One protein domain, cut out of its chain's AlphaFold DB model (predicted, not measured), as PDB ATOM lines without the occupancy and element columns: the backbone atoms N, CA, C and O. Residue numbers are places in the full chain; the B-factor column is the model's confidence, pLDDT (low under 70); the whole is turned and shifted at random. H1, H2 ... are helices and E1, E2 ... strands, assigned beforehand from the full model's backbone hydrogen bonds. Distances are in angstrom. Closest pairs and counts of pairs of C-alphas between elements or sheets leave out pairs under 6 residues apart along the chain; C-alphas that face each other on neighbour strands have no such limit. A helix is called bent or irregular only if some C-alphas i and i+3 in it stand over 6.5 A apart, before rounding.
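This is residues 16 to 157 of the 324 residues of an uncharacterized protein of Saccharopolyspora coralli (UniProt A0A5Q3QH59). The long helix H7 lies over one face of a two-stranded hairpin, E3 and E4, and H5 packs along E4, with a second, smaller hairpin, E1 and E2, on H5 through E2. H4 folds back on H5 at one end of the long axis, while H3 meets H7 with its last residues and leads to the small helices H1 and H2 at the other end. The printed part has 142 residues with seven named helices and four named strands, in the order H1 H2 H3 E1 E2 H4 H5 H6 H7 E3 E4; both two-stranded sheets are antiparallel, and the class is mixed, helices and strands. It is only just loose, close to compact, with a radius of gyration of the C-alphas of 17.6 A, and elongated, spanning 57 by 32 by 27 A.

H1, residues 16 to 23, and H2, residues 29 to 32, are close but not clearly touching; their closest C-alphas, Leu 16 and Pro 29, are 7.4 A apart. H3, residues 38 to 49, touches H7, residues 107 to 131, with residues 48 to 49 alone, closest at the C-alphas of Phe 49 and Leu 120, 5.6 A; the tilt is steep, 57 degrees, the same way. E1, residues 53 to 56, and E2, residues 59 to 62, form an antiparallel hairpin, with N 54 and O 61 at 2.8 A. H4, residues 73 to 80, and H5, residues 85 to 93, touch as a helical hairpin, closest at the C-alphas of Trp 77 and Thr 88, 5.6 A; they run opposite ways at a tilt of 36 degrees, only just steep. The closest C-alphas of E2 and H5, Cys 59 and Leu 85, are 5.9 A apart. H6, residues 97 to 100, is close to H7 but not clearly touching, at 6.9 A between the C-alphas of Leu 97 and Leu 113. E3, residues 137 to 142, and E4, residues 151 to 156, form an antiparallel hairpin, with N 140 and O 153 at 2.9 A. The closest C-alphas of H7 and E3, Ala 121 and Val 139, are 5.9 A apart; those of H5 and E4, Glu 90 and Tyr 155, 5.0 A. Every O i to N i+4 pair is within hydrogen-bond range in H4 and H5, but 3 of 4 in H1, 6 of 8 in H3 and 19 of 21 in H7; H2 and H6 are too short for such a pair.

H1 begins at C-alpha 16, (19.354, -20.440, -17.330). H3 is 15.9 A long and H7 34.9 A, from C-alpha 107 at (23.667, -32.386, -8.058); H7 is irregular, with C-alphas 108 and 111 8.2 A apart, and has a kink of 37 degrees near residue 114. E3 is 16.2 A and E4 17.4 A long, E4 ending at C-alpha 156, (-1.159, -50.865, -16.680).

The two C-alphas farthest apart, Gly 24 and Gln 82, are 57.4 A apart. The printed part has no cut, and no link is long. Residues 67 to 72 stand free, as do residues 34 to 40, of which 38 to 40 belong to H3. The mean pLDDT of the printed part is 88.6, and residues 66 to 72 are under 70.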
ATOM      1  N   LEU A  16      19.579 -21.567 -16.416       88.69
ATOM      2  CA  LEU A  16      19.354 -20.440 -17.330       88.69
ATOM      3  C   LEU A  16      19.593 -19.082 -16.670       88.69
ATOM      4  O   LEU A  16      19.793 -18.101 -17.381       88.69
ATOM      5  N   THR A  17      19.599 -19.007 -15.339       88.38
ATOM      6  CA  THR A  17      19.819 -17.754 -14.599       88.38
ATOM      7  C   THR A  17      21.160 -17.100 -14.956       88.38
ATOM      8  O   THR A  17      21.139 -15.997 -15.503       88.38
ATOM      9  N   PRO A  18      22.322 -17.764 -14.769       88.69
ATOM     10  CA  PRO A  18      23.612 -17.169 -15.126       88.69
ATOM     11  C   PRO A  18      23.759 -16.916 -16.634       88.69
ATOM     12  O   PRO A  18      24.512 -16.041 -17.053       88.69
ATOM     13  N   TRP A  19      23.043 -17.664 -17.476       89.19
ATOM     14  CA  TRP A  19      23.070 -17.449 -18.920       89.19
ATOM     15  C   TRP A  19      22.284 -16.196 -19.339       89.19
ATOM     16  O   TRP A  19      22.761 -15.433 -20.181       89.19
ATOM     17  N   ARG A  20      21.125 -15.930 -18.721       91.94
ATOM     18  CA  ARG A  20      20.333 -14.709 -18.951       91.94
ATOM     19  C   ARG A  20      21.061 -13.455 -18.487       91.94
ATOM     20  O   ARG A  20      21.045 -12.465 -19.208       91.94
ATOM     21  N   GLU A  21      21.792 -13.514 -17.373       90.75
ATOM     22  CA  GLU A  21      22.624 -12.392 -16.905       90.75
ATOM     23  C   GLU A  21      23.652 -11.925 -17.954       90.75
ATOM     24  O   GLU A  21      24.005 -10.746 -18.002       90.75
ATOM     25  N   LEU A  22      24.122 -12.836 -18.814       90.81
ATOM     26  CA  LEU A  22      25.114 -12.547 -19.852       90.81
ATOM     27  C   LEU A  22      24.503 -12.122 -21.194       90.81
ATOM     28  O   LEU A  22      25.180 -11.440 -21.965       90.81
ATOM     29  N   ASN A  23      23.266 -12.529 -21.493       89.88
ATOM     30  CA  ASN A  23      22.662 -12.369 -22.823       89.88
ATOM     31  C   ASN A  23      21.466 -11.405 -22.845       89.88
ATOM     32  O   ASN A  23      21.253 -10.740 -23.857       89.88
ATOM     33  N   GLY A  24      20.739 -11.272 -21.736       90.56
ATOM     34  CA  GLY A  24      19.535 -10.454 -21.608       90.56
ATOM     35  C   GLY A  24      18.392 -11.204 -20.920       90.56
ATOM     36  O   GLY A  24      18.221 -12.412 -21.087       90.56
ATOM     37  N   ASP A  25      17.575 -10.477 -20.154       85.62
ATOM     38  CA  ASP A  25      16.431 -11.050 -19.433       85.62
ATOM     39  C   ASP A  25      15.306 -11.528 -20.366       85.62
ATOM     40  O   ASP A  25      14.444 -12.292 -19.944       85.62
ATOM     41  N   ASP A  26      15.280 -11.108 -21.624       86.56
ATOM     42  CA  ASP A  26      14.312 -11.550 -22.629       86.56
ATOM     43  C   ASP A  26      14.629 -12.929 -23.228       86.56
ATOM     44  O   ASP A  26      13.753 -13.532 -23.845       86.56
ATOM     45  N   PHE A  27      15.832 -13.461 -22.997       86.56
ATOM     46  CA  PHE A  27      16.232 -14.769 -23.501       86.56
ATOM     47  C   PHE A  27      15.571 -15.905 -22.709       86.56
ATOM     48  O   PHE A  27      15.725 -16.027 -21.489       86.56
ATOM     49  N   GLY A  28      14.841 -16.762 -23.421       86.44
ATOM     50  CA  GLY A  28      14.129 -17.905 -22.866       86.44
ATOM     51  C   GLY A  28      14.806 -19.254 -23.141       86.44
ATOM     52  O   GLY A  28      15.843 -19.334 -23.802       86.44
ATOM     53  N   PRO A  29      14.191 -20.362 -22.683       87.44
ATOM     54  CA  PRO A  29      14.708 -21.713 -22.918       87.44
ATOM     55  C   PRO A  29      14.893 -22.070 -24.401       87.44
ATOM     56  O   PRO A  29      15.811 -22.810 -24.739       87.44
ATOM     57  N   LEU A  30      14.046 -21.553 -25.299       89.75
ATOM     58  CA  LEU A  30      14.185 -21.807 -26.737       89.75
ATOM     59  C   LEU A  30      15.394 -21.083 -27.339       89.75
ATOM     60  O   LEU A  30      16.054 -21.641 -28.212       89.75
ATOM     61  N   ASP A  31      15.728 -19.891 -26.844       91.94
ATOM     62  CA  ASP A  31      16.929 -19.170 -27.268       91.94
ATOM     63  C   ASP A  31      18.198 -19.908 -26.821       91.94
ATOM     64  O   ASP A  31      19.194 -19.929 -27.545       91.94
ATOM     65  N   TYR A  32      18.146 -20.597 -25.672       90.00
ATOM     66  CA  TYR A  32      19.244 -21.442 -25.195       90.00
ATOM     67  C   TYR A  32      19.549 -22.613 -26.142       90.00
ATOM     68  O   TYR A  32      20.693 -23.056 -26.218       90.00
ATOM     69  N   LEU A  33      18.560 -23.092 -26.908       91.06
ATOM     70  CA  LEU A  33      18.758 -24.142 -27.913       91.06
ATOM     71  C   LEU A  33      19.462 -23.641 -29.181       91.06
ATOM     72  O   LEU A  33      19.869 -24.456 -30.004       91.06
ATOM     73  N   ASN A  34      19.643 -22.329 -29.357       90.81
ATOM     74  CA  ASN A  34      20.358 -21.754 -30.497       90.81
ATOM     75  C   ASN A  34      21.891 -21.875 -30.340       90.81
ATOM     76  O   ASN A  34      22.639 -20.909 -30.498       90.81
ATOM     77  N   GLN A  35      22.358 -23.073 -29.989       87.44
ATOM     78  CA  GLN A  35      23.761 -23.446 -29.840       87.44
ATOM     79  C   GLN A  35      24.054 -24.636 -30.758       87.44
ATOM     80  O   GLN A  35      23.235 -25.544 -30.887       87.44
ATOM     81  N   GLU A  36      25.234 -24.668 -31.378       84.56
ATOM     82  CA  GLU A  36      25.613 -25.732 -32.325       84.56
ATOM     83  C   GLU A  36      25.528 -27.137 -31.699       84.56
ATOM     84  O   GLU A  36      25.130 -28.105 -32.347       84.56
ATOM     85  N   THR A  37      25.822 -27.243 -30.402       87.19
ATOM     86  CA  THR A  37      25.783 -28.492 -29.632       87.19
ATOM     87  C   THR A  37      24.375 -28.930 -29.222       87.19
ATOM     88  O   THR A  37      24.198 -30.080 -28.822       87.19
ATOM     89  N   ALA A  38      23.364 -28.063 -29.328       90.69
ATOM     90  CA  ALA A  38      22.014 -28.367 -28.859       90.69
ATOM     91  C   ALA A  38      21.273 -29.339 -29.787       90.69
ATOM     92  O   ALA A  38      20.504 -30.167 -29.306       90.69
ATOM     93  N   ILE A  39      21.515 -29.290 -31.105       91.50
ATOM     94  CA  ILE A  39      20.771 -30.110 -32.077       91.50
ATOM     95  C   ILE A  39      20.946 -31.616 -31.810       91.50
ATOM     96  O   ILE A  39      19.930 -32.294 -31.645       91.50
ATOM     97  N   PRO A  40      22.173 -32.174 -31.715       93.81
ATOM     98  CA  PRO A  40      22.340 -33.600 -31.435       93.81
ATOM     99  C   PRO A  40      21.761 -34.009 -30.078       93.81
ATOM    100  O   PRO A  40      21.206 -35.098 -29.959       93.81
ATOM    101  N   PHE A  41      21.854 -33.129 -29.074       91.12
ATOM    102  CA  PHE A  41      21.308 -33.378 -27.742       91.12
ATOM    103  C   PHE A  41      19.779 -33.470 -27.763       91.12
ATOM    104  O   PHE A  41      19.220 -34.436 -27.255       91.12
ATOM    105  N   VAL A  42      19.098 -32.514 -28.405       93.00
ATOM    106  CA  VAL A  42      17.631 -32.524 -28.534       93.00
ATOM    107  C   VAL A  42      17.169 -33.751 -29.315       93.00
ATOM    108  O   VAL A  42      16.238 -34.428 -28.882       93.00
ATOM    109  N   VAL A  43      17.848 -34.086 -30.417       93.56
ATOM    110  CA  VAL A  43      17.541 -35.297 -31.188       93.56
ATOM    111  C   VAL A  43      17.671 -36.535 -30.305       93.56
ATOM    112  O   VAL A  43      16.717 -37.296 -30.224       93.56
ATOM    113  N   ALA A  44      18.782 -36.717 -29.588       92.56
ATOM    114  CA  ALA A  44      18.963 -37.852 -28.677       92.56
ATOM    115  C   ALA A  44      17.943 -37.867 -27.523       92.56
ATOM    116  O   ALA A  44      17.480 -38.927 -27.112       92.56
ATOM    117  N   SER A  45      17.540 -36.697 -27.026       93.12
ATOM    118  CA  SER A  45      16.564 -36.599 -25.939       93.12
ATOM    119  C   SER A  45      15.170 -37.089 -26.338       93.12
ATOM    120  O   SER A  45      14.402 -37.488 -25.466       93.12
ATOM    121  N   GLN A  46      14.838 -37.132 -27.638       94.06
ATOM    122  CA  GLN A  46      13.513 -37.573 -28.087       94.06
ATOM    123  C   GLN A  46      13.192 -39.006 -27.646       94.06
ATOM    124  O   GLN A  46      12.033 -39.291 -27.386       94.06
ATOM    125  N   TRP A  47      14.194 -39.884 -27.511       92.62
ATOM    126  CA  TRP A  47      13.997 -41.259 -27.036       92.62
ATOM    127  C   TRP A  47      13.575 -41.317 -25.565       92.62
ATOM    128  O   TRP A  47      12.937 -42.277 -25.150       92.62
ATOM    129  N   LEU A  48      13.896 -40.282 -24.783       94.50
ATOM    130  CA  LEU A  48      13.456 -40.161 -23.398       94.50
ATOM    131  C   LEU A  48      12.026 -39.609 -23.315       94.50
ATOM    132  O   LEU A  48      11.224 -40.122 -22.544       94.50
ATOM    133  N   PHE A  49      11.685 -38.585 -24.105       96.19
ATOM    134  CA  PHE A  49      10.340 -37.981 -24.093       96.19
ATOM    135  C   PHE A  49       9.294 -38.825 -24.826       96.19
ATOM    136  O   PHE A  49       8.140 -38.882 -24.405       96.19
ATOM    137  N   CYS A  50       9.702 -39.460 -25.919       96.19
ATOM    138  CA  CYS A  50       8.869 -40.253 -26.809       96.19
ATOM    139  C   CYS A  50       9.472 -41.650 -26.989       96.19
ATOM    140  O   CYS A  50       9.939 -41.967 -28.088       96.19
ATOM    141  N   PRO A  51       9.515 -42.464 -25.920       95.44
ATOM    142  CA  PRO A  51       9.994 -43.827 -26.038       95.44
ATOM    143  C   PRO A  51       9.043 -44.646 -26.914       95.44
ATOM    144  O   PRO A  51       7.857 -44.331 -27.033       95.44
ATOM    145  N   ALA A  52       9.573 -45.711 -27.501       93.81
ATOM    146  CA  ALA A  52       8.753 -46.781 -28.039       93.81
ATOM    147  C   ALA A  52       8.420 -47.785 -26.929       93.81
ATOM    148  O   ALA A  52       9.142 -47.901 -25.931       93.81
ATOM    149  N   PHE A  53       7.331 -48.518 -27.126       93.81
ATOM    150  CA  PHE A  53       6.866 -49.542 -26.202       93.81
ATOM    151  C   PHE A  53       6.800 -50.894 -26.904       93.81
ATOM    152  O   PHE A  53       6.471 -50.980 -28.089       93.81
ATOM    153  N   GLU A  54       7.062 -51.955 -26.156       90.12
ATOM    154  CA  GLU A  54       6.953 -53.332 -26.616       90.12
ATOM    155  C   GLU A  54       6.094 -54.159 -25.657       90.12
ATOM    156  O   GLU A  54       6.137 -53.974 -24.441       90.12
ATOM    157  N   GLU A  55       5.281 -55.065 -26.207       86.56
ATOM    158  CA  GLU A  55       4.484 -55.997 -25.411       86.56
ATOM    159  C   GLU A  55       5.232 -57.323 -25.231       86.56
ATOM    160  O   GLU A  55       5.559 -58.003 -26.207       86.56
ATOM    161  N   TYR A  56       5.450 -57.731 -23.980       83.00
ATOM    162  CA  TYR A  56       6.075 -59.001 -23.624       83.00
ATOM    163  C   TYR A  56       5.284 -59.710 -22.523       83.00
ATOM    164  O   TYR A  56       5.136 -59.204 -21.415       83.00
ATOM    165  N   ARG A  57       4.759 -60.905 -22.839       77.25
ATOM    166  CA  ARG A  57       3.934 -61.739 -21.934       77.25
ATOM    167  C   ARG A  57       2.790 -60.967 -21.252       77.25
ATOM    168  O   ARG A  57       2.452 -61.235 -20.106       77.25
ATOM    169  N   GLY A  58       2.183 -60.033 -21.985       82.69
ATOM    170  CA  GLY A  58       1.081 -59.195 -21.509       82.69
ATOM    171  C   GLY A  58       1.515 -57.875 -20.865       82.69
ATOM    172  O   GLY A  58       0.687 -56.970 -20.791       82.69
ATOM    173  N   CYS A  59       2.786 -57.733 -20.473       87.62
ATOM    174  CA  CYS A  59       3.350 -56.476 -19.981       87.62
ATOM    175  C   CYS A  59       3.669 -55.522 -21.137       87.62
ATOM    176  O   CYS A  59       4.198 -55.955 -22.157       87.62
ATOM    177  N   ILE A  60       3.439 -54.226 -20.950       93.06
ATOM    178  CA  ILE A  60       3.934 -53.146 -21.803       93.06
ATOM    179  C   ILE A  60       5.203 -52.565 -21.181       93.06
ATOM    180  O   ILE A  60       5.186 -52.030 -20.070       93.06
ATOM    181  N   ILE A  61       6.309 -52.672 -21.912       92.75
ATOM    182  CA  ILE A  61       7.653 -52.328 -21.451       92.75
ATOM    183  C   ILE A  61       8.279 -51.280 -22.379       92.75
ATOM    184  O   ILE A  61       7.952 -51.212 -23.561       92.75
ATOM    185  N   LEU A  62       9.175 -50.443 -21.851       93.00
ATOM    186  CA  LEU A  62      10.013 -49.550 -22.662       93.00
ATOM    187  C   LEU A  62      10.924 -50.346 -23.611       93.00
ATOM    188  O   LEU A  62      11.684 -51.204 -23.156       93.00
ATOM    189  N   GLU A  63      10.917 -49.998 -24.902       87.94
ATOM    190  CA  GLU A  63      11.807 -50.609 -25.898       87.94
ATOM    191  C   GLU A  63      13.284 -50.446 -25.489       87.94
ATOM    192  O   GLU A  63      13.713 -49.389 -25.014       87.94
ATOM    193  N   GLY A  64      14.071 -51.512 -25.656       80.19
ATOM    194  CA  GLY A  64      15.494 -51.543 -25.294       80.19
ATOM    195  C   GLY A  64      15.761 -51.932 -23.835       80.19
ATOM    196  O   GLY A  64      16.908 -52.137 -23.437       80.19
ATOM    197  N   ARG A  65      14.715 -52.120 -23.017       75.81
ATOM    198  CA  ARG A  65      14.849 -52.814 -21.722       75.81
ATOM    199  C   ARG A  65      14.983 -54.330 -21.893       75.81
ATOM    200  O   ARG A  65      15.499 -54.987 -20.994       75.81
ATOM    201  N   ILE A  66      14.599 -54.863 -23.057       64.56
ATOM    202  CA  ILE A  66      14.684 -56.284 -23.442       64.56
ATOM    203  C   ILE A  66      15.953 -56.557 -24.279       64.56
ATOM    204  O   ILE A  66      16.027 -57.484 -25.083       64.56
ATOM    205  N   ASP A  67      17.014 -55.763 -24.104       54.56
ATOM    206  CA  ASP A  67      18.177 -55.774 -25.005       54.56
ATOM    207  C   ASP A  67      19.083 -57.018 -24.920       54.56
ATOM    208  O   ASP A  67      20.150 -57.073 -25.545       54.56
ATOM    209  N   ARG A  68      18.661 -58.084 -24.229       51.12
ATOM    210  CA  ARG A  68      19.180 -59.427 -24.506       51.12
ATOM    211  C   ARG A  68      18.034 -60.438 -24.578       51.12
ATOM    212  O   ARG A  68      17.343 -60.617 -23.582       51.12
ATOM    213  N   PRO A  69      17.932 -61.226 -25.669       44.53
ATOM    214  CA  PRO A  69      16.985 -62.345 -25.811       44.53
ATOM    215  C   PRO A  69      17.104 -63.457 -24.748       44.53
ATOM    216  O   PRO A  69      16.441 -64.484 -24.844       44.53
ATOM    217  N   SER A  70      18.012 -63.299 -23.788       46.84
ATOM    218  CA  SER A  70      18.337 -64.236 -22.721       46.84
ATOM    219  C   SER A  70      18.522 -63.541 -21.370       46.84
ATOM    220  O   SER A  70      19.105 -64.150 -20.477       46.84
ATOM    221  N   ASP A  71      18.077 -62.288 -21.216       60.78
ATOM    222  CA  ASP A  71      17.949 -61.674 -19.893       60.78
ATOM    223  C   ASP A  71      16.583 -62.072 -19.319       60.78
ATOM    224  O   ASP A  71      15.563 -61.541 -19.762       60.78
ATOM    225  N   PRO A  72      16.522 -63.035 -18.382       67.62
ATOM    226  CA  PRO A  72      15.262 -63.488 -17.811       67.62
ATOM    227  C   PRO A  72      14.652 -62.428 -16.894       67.62
ATOM    228  O   PRO A  72      13.652 -62.713 -16.262       67.62
ATOM    229  N   ILE A  73      15.210 -61.215 -16.805       81.25
ATOM    230  CA  ILE A  73      14.843 -60.234 -15.788       81.25
ATOM    231  C   ILE A  73      13.338 -59.957 -15.727       81.25
ATOM    232  O   ILE A  73      12.797 -59.848 -14.634       81.25
ATOM    233  N   ILE A  74      12.637 -59.896 -16.866       82.44
ATOM    234  CA  ILE A  74      11.177 -59.714 -16.861       82.44
ATOM    235  C   ILE A  74      10.478 -60.984 -16.375       82.44
ATOM    236  O   ILE A  74       9.575 -60.891 -15.553       82.44
ATOM    237  N   ASP A  75      10.899 -62.159 -16.841       84.06
ATOM    238  CA  ASP A  75      10.340 -63.439 -16.393       84.06
ATOM    239  C   ASP A  75      10.589 -63.680 -14.892       84.06
ATOM    240  O   ASP A  75       9.682 -64.126 -14.192       84.06
ATOM    241  N   ASP A  76      11.758 -63.291 -14.378       87.38
ATOM    242  CA  ASP A  76      12.124 -63.322 -12.962       87.38
ATOM    243  C   ASP A  76      11.232 -62.376 -12.147       87.38
ATOM    244  O   ASP A  76      10.763 -62.748 -11.072       87.38
ATOM    245  N   TRP A  77      10.951 -61.164 -12.648       86.88
ATOM    246  CA  TRP A  77      10.015 -60.246 -11.991       86.88
ATOM    247  C   TRP A  77       8.577 -60.766 -12.035       86.88
ATOM    248  O   TRP A  77       7.889 -60.687 -11.020       86.88
ATOM    249  N   ILE A  78       8.136 -61.356 -13.151       82.19
ATOM    250  CA  ILE A  78       6.825 -62.014 -13.251       82.19
ATOM    251  C   ILE A  78       6.727 -63.140 -12.218       82.19
ATOM    252  O   ILE A  78       5.729 -63.221 -11.504       82.19
ATOM    253  N   GLU A  79       7.748 -63.988 -12.097       82.25
ATOM    254  CA  GLU A  79       7.779 -65.057 -11.097       82.25
ATOM    255  C   GLU A  79       7.777 -64.486  -9.672       82.25
ATOM    256  O   GLU A  79       6.961 -64.880  -8.834       82.25
ATOM    257  N   GLN A  80       8.642 -63.506  -9.400       81.81
ATOM    258  CA  GLN A  80       8.775 -62.878  -8.089       81.81
ATOM    259  C   GLN A  80       7.490 -62.172  -7.643       81.81
ATOM    260  O   GLN A  80       7.138 -62.222  -6.460       81.81
ATOM    261  N   PHE A  81       6.788 -61.524  -8.568       80.25
ATOM    262  CA  PHE A  81       5.507 -60.870  -8.320       80.25
ATOM    263  C   PHE A  81       4.308 -61.786  -8.583       80.25
ATOM    264  O   PHE A  81       3.175 -61.318  -8.582       80.25
ATOM    265  N   GLN A  82       4.535 -63.096  -8.735       79.88
ATOM    266  CA  GLN A  82       3.487 -64.115  -8.832       79.88
ATOM    267  C   GLN A  82       2.469 -63.841  -9.954       79.88
ATOM    268  O   GLN A  82       1.279 -64.102  -9.795       79.88
ATOM    269  N   GLY A  83       2.937 -63.312 -11.086       76.75
ATOM    270  CA  GLY A  83       2.102 -62.981 -12.241       76.75
ATOM    271  C   GLY A  83       1.443 -61.599 -12.200       76.75
ATOM    272  O   GLY A  83       0.694 -61.276 -13.117       76.75
ATOM    273  N   ASP A  84       1.710 -60.774 -11.184       80.25
ATOM    274  CA  ASP A  84       1.206 -59.398 -11.115       80.25
ATOM    275  C   ASP A  84       1.909 -58.507 -12.156       80.25
ATOM    276  O   ASP A  84       3.005 -57.983 -11.934       80.25
ATOM    277  N   LEU A  85       1.262 -58.358 -13.317       86.62
ATOM    278  CA  LEU A  85       1.796 -57.599 -14.448       86.62
ATOM    279  C   LEU A  85       2.000 -56.125 -14.101       86.62
ATOM    280  O   LEU A  85       3.011 -55.557 -14.501       86.62
ATOM    281  N   SER A  86       1.104 -55.527 -13.311       91.56
ATOM    282  CA  SER A  86       1.211 -54.123 -12.916       91.56
ATOM    283  C   SER A  86       2.499 -53.875 -12.132       91.56
ATOM    284  O   SER A  86       3.239 -52.943 -12.434       91.56
ATOM    285  N   ARG A  87       2.825 -54.744 -11.164       87.62
ATOM    286  CA  ARG A  87       4.069 -54.617 -10.381       87.62
ATOM    287  C   ARG A  87       5.317 -54.942 -11.194       87.62
ATOM    288  O   ARG A  87       6.358 -54.315 -10.992       87.62
ATOM    289  N   THR A  88       5.223 -55.896 -12.117       90.06
ATOM    290  CA  THR A  88       6.309 -56.186 -13.058       90.06
ATOM    291  C   THR A  88       6.601 -54.977 -13.943       90.06
ATOM    292  O   THR A  88       7.746 -54.535 -14.001       90.06
ATOM    293  N   GLU A  89       5.587 -54.413 -14.600       94.38
ATOM    294  CA  GLU A  89       5.716 -53.222 -15.447       94.38
ATOM    295  C   GLU A  89       6.277 -52.045 -14.650       94.38
ATOM    296  O   GLU A  89       7.267 -51.448 -15.068       94.38
ATOM    297  N   GLU A  90       5.726 -51.776 -13.462       95.25
ATOM    298  CA  GLU A  90       6.193 -50.707 -12.576       95.25
ATOM    299  C   GLU A  90       7.698 -50.832 -12.312       95.25
ATOM    300  O   GLU A  90       8.440 -49.844 -12.358       95.25
ATOM    301  N   LYS A  91       8.170 -52.057 -12.055       93.19
ATOM    302  CA  LYS A  91       9.575 -52.313 -11.749       93.19
ATOM    303  C   LYS A  91      10.471 -52.228 -12.981       93.19
ATOM    304  O   LYS A  91      11.563 -51.665 -12.890       93.19
ATOM    305  N   CYS A  92      10.036 -52.790 -14.103       91.81
ATOM    306  CA  CYS A  92      10.806 -52.850 -15.344       91.81
ATOM    307  C   CYS A  92      10.903 -51.490 -16.047       91.81
ATOM    308  O   CYS A  92      11.941 -51.172 -16.630       91.81
ATOM    309  N   ASN A  93       9.850 -50.677 -15.963       95.31
ATOM    310  CA  ASN A  93       9.781 -49.364 -16.601       95.31
ATOM    311  C   ASN A  93      10.391 -48.245 -15.746       95.31
ATOM    312  O   ASN A  93      10.604 -47.135 -16.247       95.31
ATOM    313  N   LEU A  94      10.729 -48.536 -14.482       95.00
ATOM    314  CA  LEU A  94      11.342 -47.575 -13.575       95.00
ATOM    315  C   LEU A  94      12.636 -47.006 -14.172       95.00
ATOM    316  O   LEU A  94      13.623 -47.704 -14.428       95.00
ATOM    317  N   THR A  95      12.622 -45.698 -14.385       95.12
ATOM    318  CA  THR A  95      13.720 -44.950 -14.984       95.12
ATOM    319  C   THR A  95      14.162 -43.858 -14.026       95.12
ATOM    320  O   THR A  95      13.433 -42.900 -13.774       95.12
ATOM    321  N   THR A  96      15.374 -44.007 -13.498       95.12
ATOM    322  CA  THR A  96      16.018 -43.021 -12.631       95.12
ATOM    323  C   THR A  96      16.787 -42.010 -13.471       95.12
ATOM    324  O   THR A  96      17.665 -42.392 -14.245       95.12
ATOM    325  N   LEU A  97      16.519 -40.711 -13.306       95.19
ATOM    326  CA  LEU A  97      17.184 -39.692 -14.126       95.19
ATOM    327  C   LEU A  97      18.682 -39.554 -13.832       95.19
ATOM    328  O   LEU A  97      19.444 -39.226 -14.739       95.19
ATOM    329  N   TYR A  98      19.133 -39.876 -12.620       94.12
ATOM    330  CA  TYR A  98      20.568 -39.953 -12.328       94.12
ATOM    331  C   TYR A  98      21.286 -41.021 -13.158       94.12
ATOM    332  O   TYR A  98      22.391 -40.770 -13.628       94.12
ATOM    333  N   ASP A  99      20.650 -42.168 -13.411       92.56
ATOM    334  CA  ASP A  99      21.239 -43.228 -14.235       92.56
ATOM    335  C   ASP A  99      21.278 -42.820 -15.715       92.56
ATOM    336  O   ASP A  99      22.270 -43.061 -16.404       92.56
ATOM    337  N   VAL A 100      20.234 -42.129 -16.193       92.88
ATOM    338  CA  VAL A 100      20.184 -41.572 -17.559       92.88
ATOM    339  C   VAL A 100      21.337 -40.593 -17.792       92.88
ATOM    340  O   VAL A 100      21.974 -40.619 -18.846       92.88
ATOM    341  N   PHE A 101      21.642 -39.758 -16.798       93.12
ATOM    342  CA  PHE A 101      22.731 -38.782 -16.849       93.12
ATOM    343  C   PHE A 101      23.997 -39.245 -16.114       93.12
ATOM    344  O   PHE A 101      24.807 -38.405 -15.729       93.12
ATOM    345  N   GLY A 102      24.233 -40.557 -15.980       90.12
ATOM    346  CA  GLY A 102      25.311 -41.114 -15.146       90.12
ATOM    347  C   GLY A 102      26.746 -40.705 -15.522       90.12
ATOM    348  O   GLY A 102      27.685 -40.960 -14.772       90.12
ATOM    349  N   GLY A 103      26.940 -40.057 -16.675       90.00
ATOM    350  CA  GLY A 103      28.208 -39.435 -17.075       90.00
ATOM    351  C   GLY A 103      28.394 -37.974 -16.633       90.00
ATOM    352  O   GLY A 103      29.409 -37.378 -16.985       90.00
ATOM    353  N   SER A 104      27.429 -37.381 -15.923       90.50
ATOM    354  CA  SER A 104      27.393 -35.959 -15.543       90.50
ATOM    355  C   SER A 104      27.268 -35.775 -14.029       90.50
ATOM    356  O   SER A 104      26.790 -36.660 -13.326       90.50
ATOM    357  N   ASP A 105      27.669 -34.604 -13.525       90.12
ATOM    358  CA  ASP A 105      27.342 -34.179 -12.159       90.12
ATOM    359  C   ASP A 105      25.903 -33.647 -12.129       90.12
ATOM    360  O   ASP A 105      25.617 -32.577 -12.672       90.12
ATOM    361  N   THR A 106      24.993 -34.428 -11.549       89.62
ATOM    362  CA  THR A 106      23.557 -34.123 -11.499       89.62
ATOM    363  C   THR A 106      23.165 -33.237 -10.323       89.62
ATOM    364  O   THR A 106      22.115 -32.608 -10.399       89.62
ATOM    365  N   GLY A 107      24.004 -33.118  -9.287       87.56
ATOM    366  CA  GLY A 107      23.667 -32.386  -8.058       87.56
ATOM    367  C   GLY A 107      23.244 -30.923  -8.275       87.56
ATOM    368  O   GLY A 107      22.274 -30.477  -7.667       87.56
ATOM    369  N   PRO A 108      23.889 -30.151  -9.173       90.12
ATOM    370  CA  PRO A 108      23.450 -28.788  -9.488       90.12
ATOM    371  C   PRO A 108      22.074 -28.688 -10.168       90.12
ATOM    372  O   PRO A 108      21.548 -27.581 -10.284       90.12
ATOM    373  N   TYR A 109      21.521 -29.808 -10.639       90.38
ATOM    374  CA  TYR A 109      20.315 -29.883 -11.460       90.38
ATOM    375  C   TYR A 109      19.164 -30.631 -10.776       90.38
ATOM    376  O   TYR A 109      18.183 -30.924 -11.448       90.38
ATOM    377  N   ASP A 110      19.246 -30.947  -9.480       88.44
ATOM    378  CA  ASP A 110      18.235 -31.768  -8.790       88.44
ATOM    379  C   ASP A 110      16.802 -31.241  -8.992       88.44
ATOM    380  O   ASP A 110      15.948 -31.962  -9.507       88.44
ATOM    381  N   ASP A 111      16.563 -29.951  -8.727       87.38
ATOM    382  CA  ASP A 111      15.249 -29.316  -8.931       87.38
ATOM    383  C   ASP A 111      14.799 -29.311 -10.407       87.38
ATOM    384  O   ASP A 111      13.601 -29.362 -10.717       87.38
ATOM    385  N   ASP A 112      15.751 -29.227 -11.339       90.56
ATOM    386  CA  ASP A 112      15.484 -29.253 -12.779       90.56
ATOM    387  C   ASP A 112      15.142 -30.684 -13.238       90.56
ATOM    388  O   ASP A 112      14.251 -30.877 -14.070       90.56
ATOM    389  N   LEU A 113      15.785 -31.703 -12.659       93.31
ATOM    390  CA  LEU A 113      15.516 -33.117 -12.918       93.31
ATOM    391  C   LEU A 113      14.164 -33.548 -12.345       93.31
ATOM    392  O   LEU A 113      13.431 -34.275 -13.015       93.31
ATOM    393  N   SER A 114      13.769 -33.041 -11.179       91.81
ATOM    394  CA  SER A 114      12.415 -33.221 -10.642       91.81
ATOM    395  C   SER A 114      11.346 -32.702 -11.609       91.81
ATOM    396  O   SER A 114      10.349 -33.374 -11.889       91.81
ATOM    397  N   GLN A 115      11.563 -31.517 -12.189       91.12
ATOM    398  CA  GLN A 115      10.667 -30.955 -13.207       91.12
ATOM    399  C   GLN A 115      10.689 -31.751 -14.520       91.12
ATOM    400  O   GLN A 115       9.649 -31.900 -15.176       91.12
ATOM    401  N   LEU A 116      11.852 -32.284 -14.904       93.44
ATOM    402  CA  LEU A 116      11.980 -33.164 -16.060       93.44
ATOM    403  C   LEU A 116      11.183 -34.456 -15.858       93.44
ATOM    404  O   LEU A 116      10.402 -34.797 -16.741       93.44
ATOM    405  N   ALA A 117      11.288 -35.121 -14.703       95.44
ATOM    406  CA  ALA A 117      10.548 -36.352 -14.405       95.44
ATOM    407  C   ALA A 117       9.028 -36.160 -14.547       95.44
ATOM    408  O   ALA A 117       8.355 -36.961 -15.192       95.44
ATOM    409  N   GLN A 118       8.499 -35.042 -14.041       94.12
ATOM    410  CA  GLN A 118       7.090 -34.664 -14.218       94.12
ATOM    411  C   GLN A 118       6.719 -34.450 -15.692       94.12
ATOM    412  O   GLN A 118       5.638 -34.829 -16.139       94.12
ATOM    413  N   THR A 119       7.620 -33.857 -16.476       94.25
ATOM    414  CA  THR A 119       7.396 -33.670 -17.916       94.25
ATOM    415  C   THR A 119       7.398 -35.001 -18.663       94.25
ATOM    416  O   THR A 119       6.538 -35.208 -19.516       94.25
ATOM    417  N   LEU A 120       8.314 -35.910 -18.324       96.56
ATOM    418  CA  LEU A 120       8.358 -37.254 -18.895       96.56
ATOM    419  C   LEU A 120       7.090 -38.031 -18.570       96.56
ATOM    420  O   LEU A 120       6.493 -38.590 -19.482       96.56
ATOM    421  N   ALA A 121       6.620 -37.977 -17.322       96.44
ATOM    422  CA  ALA A 121       5.379 -38.628 -16.927       96.44
ATOM    423  C   ALA A 121       4.185 -38.165 -17.779       96.44
ATOM    424  O   ALA A 121       3.423 -38.988 -18.277       96.44
ATOM    425  N   HIS A 122       4.061 -36.858 -18.032       95.38
ATOM    426  CA  HIS A 122       3.018 -36.332 -18.917       95.38
ATOM    427  C   HIS A 122       3.171 -36.790 -20.374       95.38
ATOM    428  O   HIS A 122       2.176 -37.107 -21.026       95.38
ATOM    429  N   CYS A 123       4.396 -36.812 -20.905       96.62
ATOM    430  CA  CYS A 123       4.644 -37.286 -22.265       96.62
ATOM    431  C   CYS A 123       4.309 -38.774 -22.403       96.62
ATOM    432  O   CYS A 123       3.602 -39.157 -23.335       96.62
ATOM    433  N   TRP A 124       4.764 -39.596 -21.460       97.75
ATOM    434  CA  TRP A 124       4.539 -41.037 -21.462       97.75
ATOM    435  C   TRP A 124       3.057 -41.368 -21.291       97.75
ATOM    436  O   TRP A 124       2.536 -42.160 -22.067       97.75
ATOM    437  N   ASP A 125       2.345 -40.702 -20.378       97.00
ATOM    438  CA  ASP A 125       0.891 -40.858 -20.213       97.00
ATOM    439  C   ASP A 125       0.129 -40.565 -21.516       97.00
ATOM    440  O   ASP A 125      -0.738 -41.337 -21.935       97.00
ATOM    441  N   ALA A 126       0.485 -39.478 -22.207       96.56
ATOM    442  CA  ALA A 126      -0.142 -39.117 -23.475       96.56
ATOM    443  C   ALA A 126       0.140 -40.140 -24.590       96.56
ATOM    444  O   ALA A 126      -0.744 -40.423 -25.404       96.56
ATOM    445  N   LEU A 127       1.357 -40.689 -24.642       97.56
ATOM    446  CA  LEU A 127       1.738 -41.702 -25.625       97.56
ATOM    447  C   LEU A 127       1.058 -43.043 -25.348       97.56
ATOM    448  O   LEU A 127       0.450 -43.601 -26.257       97.56
ATOM    449  N   LEU A 128       1.057 -43.502 -24.096       96.94
ATOM    450  CA  LEU A 128       0.403 -44.744 -23.682       96.94
ATOM    451  C   LEU A 128      -1.096 -44.721 -24.001       96.94
ATOM    452  O   LEU A 128      -1.603 -45.646 -24.629       96.94
ATOM    453  N   LYS A 129      -1.798 -43.625 -23.681       94.69
ATOM    454  CA  LYS A 129      -3.227 -43.454 -24.022       94.69
ATOM    455  C   LYS A 129      -3.502 -43.475 -25.523       94.69
ATOM    456  O   LYS A 129      -4.591 -43.858 -25.947       94.69
ATOM    457  N   LYS A 130      -2.549 -43.006 -26.329       94.88
ATOM    458  CA  LYS A 130      -2.670 -42.976 -27.787       94.88
ATOM    459  C   LYS A 130      -2.411 -44.350 -28.403       94.88
ATOM    460  O   LYS A 130      -3.111 -44.718 -29.342       94.88
ATOM    461  N   GLU A 131      -1.393 -45.062 -27.931       93.81
ATOM    462  CA  GLU A 131      -0.961 -46.341 -28.505       93.81
ATOM    463  C   GLU A 131      -1.775 -47.529 -27.988       93.81
ATOM    464  O   GLU A 131      -2.041 -48.464 -28.739       93.81
ATOM    465  N   PHE A 132      -2.255 -47.451 -26.747       91.88
ATOM    466  CA  PHE A 132      -2.993 -48.514 -26.070       91.88
ATOM    467  C   PHE A 132      -4.323 -47.985 -25.499       91.88
ATOM    468  O   PHE A 132      -4.522 -47.995 -24.284       91.88
ATOM    469  N   PRO A 133      -5.263 -47.528 -26.350       87.94
ATOM    470  CA  PRO A 133      -6.503 -46.883 -25.901       87.94
ATOM    471  C   PRO A 133      -7.426 -47.801 -25.082       87.94
ATOM    472  O   PRO A 133      -8.271 -47.309 -24.337       87.94
ATOM    473  N   ASP A 134      -7.258 -49.119 -25.211       83.19
ATOM    474  CA  ASP A 134      -8.053 -50.135 -24.513       83.19
ATOM    475  C   ASP A 134      -7.451 -50.554 -23.159       83.19
ATOM    476  O   ASP A 134      -7.997 -51.423 -22.478       83.19
ATOM    477  N   ARG A 135      -6.316 -49.965 -22.760       86.19
ATOM    478  CA  ARG A 135      -5.657 -50.222 -21.476       86.19
ATOM    479  C   ARG A 135      -5.588 -48.931 -20.671       86.19
ATOM    480  O   ARG A 135      -5.236 -47.871 -21.181       86.19
ATOM    481  N   GLU A 136      -5.906 -49.025 -19.388       91.62
ATOM    482  CA  GLU A 136      -5.693 -47.916 -18.467       91.62
ATOM    483  C   GLU A 136      -4.279 -48.010 -17.892       91.62
ATOM    484  O   GLU A 136      -3.889 -49.065 -17.400       91.62
ATOM    485  N   PHE A 137      -3.524 -46.914 -17.933       95.62
ATOM    486  CA  PHE A 137      -2.187 -46.833 -17.349       95.62
ATOM    487  C   PHE A 137      -2.154 -45.849 -16.191       95.62
ATOM    488  O   PHE A 137      -2.835 -44.821 -16.199       95.62
ATOM    489  N   ILE A 138      -1.312 -46.163 -15.216       96.31
ATOM    490  CA  ILE A 138      -0.841 -45.240 -14.200       96.31
ATOM    491  C   ILE A 138       0.600 -44.883 -14.553       96.31
ATOM    492  O   ILE A 138       1.422 -45.763 -14.805       96.31
ATOM    493  N   VAL A 139       0.897 -43.586 -14.570       97.12
ATOM    494  CA  VAL A 139       2.256 -43.060 -14.707       97.12
ATOM    495  C   VAL A 139       2.584 -42.306 -13.430       97.12
ATOM    496  O   VAL A 139       1.837 -41.415 -13.021       97.12
ATOM    497  N   GLU A 140       3.686 -42.676 -12.790       96.12
ATOM    498  CA  GLU A 140       4.074 -42.161 -11.479       96.12
ATOM    499  C   GLU A 140       5.478 -41.568 -11.503       96.12
ATOM    500  O   GLU A 140       6.360 -41.986 -12.255       96.12
ATOM    501  N   VAL A 141       5.659 -40.558 -10.652       95.75
ATOM    502  CA  VAL A 141       6.949 -39.922 -10.398       95.75
ATOM    503  C   VAL A 141       7.294 -40.131  -8.936       95.75
ATOM    504  O   VAL A 141       6.537 -39.717  -8.054       95.75
ATOM    505  N   TYR A 142       8.457 -40.727  -8.691       93.69
ATOM    506  CA  TYR A 142       9.025 -40.858  -7.356       93.69
ATOM    507  C   TYR A 142      10.146 -39.844  -7.201       93.69
ATOM    508  O   TYR A 142      11.173 -39.918  -7.869       93.69
ATOM    509  N   ASP A 143       9.911 -38.869  -6.335       89.69
ATOM    510  CA  ASP A 143      10.842 -37.781  -6.060       89.69
ATOM    511  C   ASP A 143      10.744 -37.431  -4.575       89.69
ATOM    512  O   ASP A 143      10.059 -36.499  -4.151       89.69
ATOM    513  N   THR A 144      11.303 -38.322  -3.762       84.75
ATOM    514  CA  THR A 144      11.242 -38.268  -2.299       84.75
ATOM    515  C   THR A 144      12.645 -38.423  -1.735       84.75
ATOM    516  O   THR A 144      13.528 -38.938  -2.410       84.75
ATOM    517  N   GLU A 145      12.861 -38.060  -0.471       77.31
ATOM    518  CA  GLU A 145      14.171 -38.255   0.178       77.31
ATOM    519  C   GLU A 145      14.615 -39.732   0.226       77.31
ATOM    520  O   GLU A 145      15.797 -40.020   0.395       77.31
ATOM    521  N   GLU A 146      13.678 -40.673   0.078       76.00
ATOM    522  CA  GLU A 146      13.942 -42.114   0.058       76.00
ATOM    523  C   GLU A 146      14.261 -42.651  -1.347       76.00
ATOM    524  O   GLU A 146      14.771 -43.768  -1.472       76.00
ATOM    525  N   SER A 147      13.979 -41.888  -2.410       79.62
ATOM    526  CA  SER A 147      14.300 -42.294  -3.778       79.62
ATOM    527  C   SER A 147      15.742 -41.938  -4.131       79.62
ATOM    528  O   SER A 147      16.311 -40.950  -3.668       79.62
ATOM    529  N   TYR A 148      16.363 -42.756  -4.983       85.75
ATOM    530  CA  TYR A 148      17.682 -42.460  -5.538       85.75
ATOM    531  C   TYR A 148      17.544 -41.414  -6.657       85.75
ATOM    532  O   TYR A 148      17.659 -41.740  -7.832       85.75
ATOM    533  N   GLY A 149      17.219 -40.174  -6.283       90.44
ATOM    534  CA  GLY A 149      16.898 -39.082  -7.205       90.44
ATOM    535  C   GLY A 149      15.484 -39.154  -7.796       90.44
ATOM    536  O   GLY A 149      14.693 -40.018  -7.399       90.44
ATOM    537  N   PRO A 150      15.161 -38.259  -8.749       94.94
ATOM    538  CA  PRO A 150      13.878 -38.262  -9.441       94.94
ATOM    539  C   PRO A 150      13.748 -39.463 -10.385       94.94
ATOM    540  O   PRO A 150      14.621 -39.728 -11.223       94.94
ATOM    541  N   GLN A 151      12.634 -40.175 -10.267       96.00
ATOM    542  CA  GLN A 151      12.325 -41.378 -11.033       96.00
ATOM    543  C   GLN A 151      10.959 -41.247 -11.697       96.00
ATOM    544  O   GLN A 151      10.047 -40.636 -11.144       96.00
ATOM    545  N   VAL A 152      10.806 -41.865 -12.863       97.19
ATOM    546  CA  VAL A 152       9.525 -42.004 -13.562       97.19
ATOM    547  C   VAL A 152       9.284 -43.472 -13.890       97.19
ATOM    548  O   VAL A 152      10.211 -44.195 -14.261       97.19
ATOM    549  N   THR A 153       8.047 -43.924 -13.728       97.31
ATOM    550  CA  THR A 153       7.614 -45.267 -14.125       97.31
ATOM    551  C   THR A 153       6.189 -45.240 -14.661       97.31
ATOM    552  O   THR A 153       5.470 -44.252 -14.498       97.31
ATOM    553  N   PHE A 154       5.778 -46.332 -15.294       97.75
ATOM    554  CA  PHE A 154       4.389 -46.581 -15.636       97.75
ATOM    555  C   PHE A 154       4.054 -48.066 -15.547       97.75
ATOM    556  O   PHE A 154       4.920 -48.931 -15.694       97.75
ATOM    557  N   TYR A 155       2.770 -48.336 -15.359       96.75
ATOM    558  CA  TYR A 155       2.198 -49.673 -15.367       96.75
ATOM    559  C   TYR A 155       0.729 -49.613 -15.764       96.75
ATOM    560  O   TYR A 155       0.035 -48.616 -15.547       96.75
ATOM    561  N   SER A 156       0.249 -50.679 -16.382       93.31
ATOM    562  CA  SER A 156      -1.159 -50.865 -16.680       93.31
ATOM    563  C   SER A 156      -1.914 -51.197 -15.397       93.31
ATOM    564  O   SER A 156      -1.424 -51.918 -14.526       93.31
ATOM    565  N   LYS A 157      -3.128 -50.666 -15.255       87.06
ATOM    566  CA  LYS A 157      -4.061 -51.188 -14.266       87.06
ATOM    567  C   LYS A 157      -4.566 -52.547 -14.738       87.06
ATOM    568  O   LYS A 157      -4.821 -52.714 -15.937       87.06
TER     569      LYS A 157